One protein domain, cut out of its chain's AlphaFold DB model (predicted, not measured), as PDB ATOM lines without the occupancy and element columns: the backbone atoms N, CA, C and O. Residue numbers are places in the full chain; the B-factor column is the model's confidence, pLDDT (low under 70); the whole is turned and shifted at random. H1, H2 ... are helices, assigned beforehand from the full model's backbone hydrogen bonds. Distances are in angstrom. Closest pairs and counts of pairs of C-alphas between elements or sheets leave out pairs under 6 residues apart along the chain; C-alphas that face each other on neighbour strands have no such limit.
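Overview. This is residues 40 to 80 of the 87 residues of the protein "Rhodanese-like domain-containing protein" of Sphingomonas sediminicola (UniProt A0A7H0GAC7). There is little regular structure here: a short helix, H1, stands at one end of an elongated, loose model, and residues 57 to 73 make a wide loop that holds a still shorter helix, H2. The loop is closed where residues 56 to 57 run side by side with residues 73 to 74, and the last residues run on to Gly 80, away from H1. Of 41 printed residues, 16 are in named elements, H1 then H2, with no named strand; the class is all helix. The radius of gyration of the C-alphas is 11.4 A, and the spans are 34 by 19 by 16 A.

Along the chain. H1, residues 41 to 50, is 14.3 A long and begins at C-alpha 41 (41.236, -33.405, 32.307). H2, residues 61 to 66, ends at C-alpha 66 (44.865, -29.726, 12.442).

Arrangement. H1 and H2 are apart, joined by a short link of 10 residues. Residues 56 to 57 pair with residues 73 to 74, parallel. In H1 and H2 every O i to N i+4 pair is within hydrogen-bond range.

Size, cuts and confidence. The C-alphas farthest apart, those of Ser 50 and Gly 80, are 35.5 A apart. Residues 67 to 80 have no named element. The printed part has no cut, and no printed residue has a pLDDT under 70.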
ATOM      1  N   SER A  40      40.053 -30.169  35.866       93.62
ATOM      2  CA  SER A  40      40.928 -31.280  35.501       93.62
ATOM      3  C   SER A  40      40.559 -31.898  34.149       93.62
ATOM      4  O   SER A  40      39.412 -31.826  33.694       93.62
ATOM      5  N   THR A  41      41.503 -32.606  33.522       94.06
ATOM      6  CA  THR A  41      41.236 -33.405  32.307       94.06
ATOM      7  C   THR A  41      40.085 -34.406  32.514       94.06
ATOM      8  O   THR A  41      39.250 -34.604  31.629       94.06
ATOM      9  N   ASN A  42      39.999 -35.022  33.696       95.38
ATOM     10  CA  ASN A  42      38.919 -35.931  34.078       95.38
ATOM     11  C   ASN A  42      37.555 -35.232  34.151       95.38
ATOM     12  O   ASN A  42      36.544 -35.798  33.729       95.38
ATOM     13  N   GLU A  43      37.506 -34.010  34.678       94.69
ATOM     14  CA  GLU A  43      36.288 -33.196  34.694       94.69
ATOM     15  C   GLU A  43      35.861 -32.790  33.286       94.69
ATOM     16  O   GLU A  43      34.684 -32.935  32.954       94.69
ATOM     17  N   LEU A  44      36.806 -32.388  32.430       94.56
ATOM     18  CA  LEU A  44      36.532 -32.080  31.026       94.56
ATOM     19  C   LEU A  44      35.954 -33.292  30.282       94.56
ATOM     20  O   LEU A  44      34.975 -33.160  29.549       94.56
ATOM     21  N   ARG A  45      36.509 -34.490  30.500       93.88
ATOM     22  CA  ARG A  45      35.972 -35.725  29.911       93.88
ATOM     23  C   ARG A  45      34.522 -35.965  30.331       93.88
ATOM     24  O   ARG A  45      33.676 -36.195  29.473       93.88
ATOM     25  N   ARG A  46      34.222 -35.851  31.631       95.00
ATOM     26  CA  ARG A  46      32.849 -35.995  32.143       95.00
ATOM     27  C   ARG A  46      31.903 -34.965  31.534       95.00
ATOM     28  O   ARG A  46      30.791 -35.328  31.174       95.00
ATOM     29  N   PHE A  47      32.349 -33.718  31.394       94.06
ATOM     30  CA  PHE A  47      31.579 -32.641  30.770       94.06
ATOM     31  C   PHE A  47      31.223 -32.937  29.303       94.06
ATOM     32  O   PHE A  47      30.096 -32.680  28.874       94.06
ATOM     33  N   ILE A  48      32.165 -33.499  28.539       94.25
ATOM     34  CA  ILE A  48      31.941 -33.908  27.145       94.25
ATOM     35  C   ILE A  48      30.944 -35.070  27.089       94.25
ATOM     36  O   ILE A  48      29.978 -35.012  26.324       94.25
ATOM     37  N   ASP A  49      31.142 -36.090  27.929       94.25
ATOM     38  CA  ASP A  49      30.278 -37.273  27.989       94.25
ATOM     39  C   ASP A  49      28.836 -36.901  28.380       94.25
ATOM     40  O   ASP A  49      27.874 -37.434  27.823       94.25
ATOM     41  N   SER A  50      28.669 -35.942  29.297       95.31
ATOM     42  CA  SER A  50      27.363 -35.474  29.770       95.31
ATOM     43  C   SER A  50      26.703 -34.429  28.865       95.31
ATOM     44  O   SER A  50      25.534 -34.102  29.080       95.31
ATOM     45  N   ARG A  51      27.424 -33.892  27.869       88.31
ATOM     46  CA  ARG A  51      26.979 -32.799  26.981       88.31
ATOM     47  C   ARG A  51      26.379 -31.612  27.745       88.31
ATOM     48  O   ARG A  51      25.384 -31.025  27.324       88.31
ATOM     49  N   SER A  52      26.968 -31.261  28.887       89.19
ATOM     50  CA  SER A  52      26.385 -30.283  29.820       89.19
ATOM     51  C   SER A  52      26.634 -28.816  29.452       89.19
ATOM     52  O   SER A  52      26.317 -27.930  30.241       89.19
ATOM     53  N   GLY A  53      27.188 -28.531  28.272       92.25
ATOM     54  CA  GLY A  53      27.436 -27.164  27.829       92.25
ATOM     55  C   GLY A  53      28.168 -27.083  26.496       92.25
ATOM     56  O   GLY A  53      28.192 -28.034  25.717       92.25
ATOM     57  N   VAL A  54      28.769 -25.920  26.246       95.12
ATOM     58  CA  VAL A  54      29.555 -25.640  25.041       95.12
ATOM     59  C   VAL A  54      31.040 -25.695  25.375       95.12
ATOM     60  O   VAL A  54      31.497 -24.995  26.274       95.12
ATOM     61  N   LEU A  55      31.794 -26.497  24.624       95.56
ATOM     62  CA  LEU A  55      33.252 -26.481  24.656       95.56
ATOM     63  C   LEU A  55      33.762 -25.482  23.614       95.56
ATOM     64  O   LEU A  55      33.444 -25.610  22.433       95.56
ATOM     65  N   ILE A  56      34.537 -24.492  24.048       95.50
ATOM     66  CA  ILE A  56      35.108 -23.465  23.173       95.50
ATOM     67  C   ILE A  56      36.606 -23.719  23.016       95.50
ATOM     68  O   ILE A  56      37.325 -23.816  24.006       95.50
ATOM     69  N   ASP A  57      37.076 -23.783  21.772       94.94
ATOM     70  CA  ASP A  57      38.498 -23.806  21.438       94.94
ATOM     71  C   ASP A  57      38.927 -22.415  20.958       94.94
ATOM     72  O   ASP A  57      38.550 -21.971  19.869       94.94
ATOM     73  N   ALA A  58      39.697 -21.721  21.795       92.75
ATOM     74  CA  ALA A  58      40.135 -20.348  21.558       92.75
ATOM     75  C   ALA A  58      41.384 -20.239  20.663       92.75
ATOM     76  O   ALA A  58      41.918 -19.142  20.482       92.75
ATOM     77  N   ARG A  59      41.892 -21.355  20.124       91.94
ATOM     78  CA  ARG A  59      43.094 -21.348  19.282       91.94
ATOM     79  C   ARG A  59      42.833 -20.721  17.907       91.94
ATOM     80  O   ARG A  59      41.685 -20.663  17.450       91.94
ATOM     81  N   PRO A  60      43.888 -20.266  17.203       91.94
ATOM     82  CA  PRO A  60      43.787 -19.875  15.801       91.94
ATOM     83  C   PRO A  60      43.124 -20.964  14.936       91.94
ATOM     84  O   PRO A  60      43.380 -22.152  15.156       91.94
ATOM     85  N   PRO A  61      42.339 -20.595  13.904       92.06
ATOM     86  CA  PRO A  61      41.590 -21.563  13.096       92.06
ATOM     87  C   PRO A  61      42.447 -22.670  12.475       92.06
ATOM     88  O   PRO A  61      42.002 -23.810  12.364       92.06
ATOM     89  N   LEU A  62      43.693 -22.356  12.100       92.12
ATOM     90  CA  LEU A  62      44.614 -23.342  11.536       92.12
ATOM     91  C   LEU A  62      44.986 -24.424  12.561       92.12
ATOM     92  O   LEU A  62      44.962 -25.604  12.226       92.12
ATOM     93  N   GLU A  63      45.253 -24.052  13.815       94.50
ATOM     94  CA  GLU A  63      45.560 -25.012  14.883       94.50
ATOM     95  C   GLU A  63      44.358 -25.900  15.210       94.50
ATOM     96  O   GLU A  63      44.506 -27.115  15.339       94.50
ATOM     97  N   TYR A  64      43.161 -25.309  15.274       95.75
ATOM     98  CA  TYR A  64      41.913 -26.053  15.443       95.75
ATOM     99  C   TYR A  64      41.670 -27.042  14.289       95.75
ATOM    100  O   TYR A  64      41.223 -28.167  14.516       95.75
ATOM    101  N   SER A  65      41.986 -26.650  13.048       96.00
ATOM    102  CA  SER A  65      41.783 -27.493  11.861       96.00
ATOM    103  C   SER A  65      42.714 -28.705  11.791       96.00
ATOM    104  O   SER A  65      42.336 -29.722  11.215       96.00
ATOM    105  N   ILE A  66      43.908 -28.613  12.388       97.38
ATOM    106  CA  ILE A  66      44.865 -29.726  12.442       97.38
ATOM    107  C   ILE A  66      44.337 -30.810  13.384       97.38
ATOM    108  O   ILE A  66      44.322 -31.990  13.034       97.38
ATOM    109  N   SER A  67      43.901 -30.415  14.581       97.25
ATOM    110  CA  SER A  67      43.240 -31.298  15.537       97.25
ATOM    111  C   SER A  67      42.521 -30.491  16.610       97.25
ATOM    112  O   SER A  67      42.979 -29.422  17.014       97.25
ATOM    113  N   HIS A  68      41.405 -31.014  17.111       96.81
ATOM    114  CA  HIS A  68      40.658 -30.431  18.223       96.81
ATOM    115  C   HIS A  68      39.863 -31.505  18.968       96.81
ATOM    116  O   HIS A  68      39.706 -32.634  18.500       96.81
ATOM    117  N   ILE A  69      39.364 -31.142  20.149       95.88
ATOM    118  CA  ILE A  69      38.504 -32.013  20.952       95.88
ATOM    119  C   ILE A  69      37.139 -32.147  20.256       95.88
ATOM    120  O   ILE A  69      36.528 -31.122  19.946       95.88
ATOM    121  N   PRO A  70      36.616 -33.367  20.032       92.88
ATOM    122  CA  PRO A  70      35.307 -33.557  19.413       92.88
ATOM    123  C   PRO A  70      34.194 -32.759  20.105       92.88
ATOM    124  O   PRO A  70      34.047 -32.806  21.324       92.88
ATOM    125  N   GLY A  71      33.399 -32.033  19.316       92.88
ATOM    126  CA  GLY A  71      32.312 -31.179  19.813       92.88
ATOM    127  C   GLY A  71      32.736 -29.770  20.245       92.88
ATOM    128  O   GLY A  71      31.865 -28.950  20.531       92.88
ATOM    129  N   ALA A  72      34.038 -29.458  20.258       96.62
ATOM    130  CA  ALA A  72      34.514 -28.099  20.492       96.62
ATOM    131  C   ALA A  72      34.168 -27.167  19.323       96.62
ATOM    132  O   ALA A  72      34.308 -27.543  18.159       96.62
ATOM    133  N   GLN A  73      33.778 -25.932  19.631       96.38
ATOM    134  CA  GLN A  73      33.548 -24.868  18.655       96.38
ATOM    135  C   GLN A  73      34.754 -23.928  18.626       96.38
ATOM    136  O   GLN A  73      35.156 -23.415  19.672       96.38
ATOM    137  N   ASN A  74      35.326 -23.682  17.446       95.62
ATOM    138  CA  ASN A  74      36.403 -22.704  17.323       95.62
ATOM    139  C   ASN A  74      35.857 -21.284  17.476       95.62
ATOM    140  O   ASN A  74      35.039 -20.837  16.673       95.62
ATOM    141  N   VAL A  75      36.344 -20.568  18.484       94.44
ATOM    142  CA  VAL A  75      36.069 -19.143  18.683       94.44
ATOM    143  C   VAL A  75      37.415 -18.440  18.708       94.44
ATOM    144  O   VAL A  75      38.025 -18.258  19.759       94.44
ATOM    145  N   ALA A  76      37.907 -18.114  17.514       85.50
ATOM    146  CA  ALA A  76      39.221 -17.517  17.344       85.50
ATOM    147  C   ALA A  76      39.354 -16.186  18.115       85.50
ATOM    148  O   ALA A  76      38.359 -15.473  18.302       85.50
ATOM    149  N   PRO A  77      40.579 -15.807  18.526       82.06
ATOM    150  CA  PRO A  77      40.821 -14.538  19.194       82.06
ATOM    151  C   PRO A  77      40.348 -13.353  18.347       82.06
ATOM    152  O   PRO A  77      40.409 -13.380  17.115       82.06
ATOM    153  N   GLN A  78      39.903 -12.289  19.015       76.19
ATOM    154  CA  GLN A  78      39.434 -11.091  18.328       76.19
ATOM    155  C   GLN A  78      40.542 -10.508  17.430       76.19
ATOM    156  O   GLN A  78      41.665 -10.312  17.910       76.19
ATOM    157  N   PRO A  79      40.240 -10.163  16.163       71.31
ATOM    158  CA  PRO A  79      41.206  -9.526  15.278       71.31
ATOM    159  C   PRO A  79      41.841  -8.292  15.929       71.31
ATOM    160  O   PRO A  79      41.145  -7.442  16.485       71.31
ATOM    161  N   GLY A  80      43.171  -8.203  15.873       71.50
ATOM    162  CA  GLY A  80      43.926  -7.084  16.438       71.50
ATOM    163  C   GLY A  80      44.175  -7.146  17.951       71.50
ATOM    164  O   GLY A  80      44.852  -6.262  18.468       71.50
TER     165      GLY A  80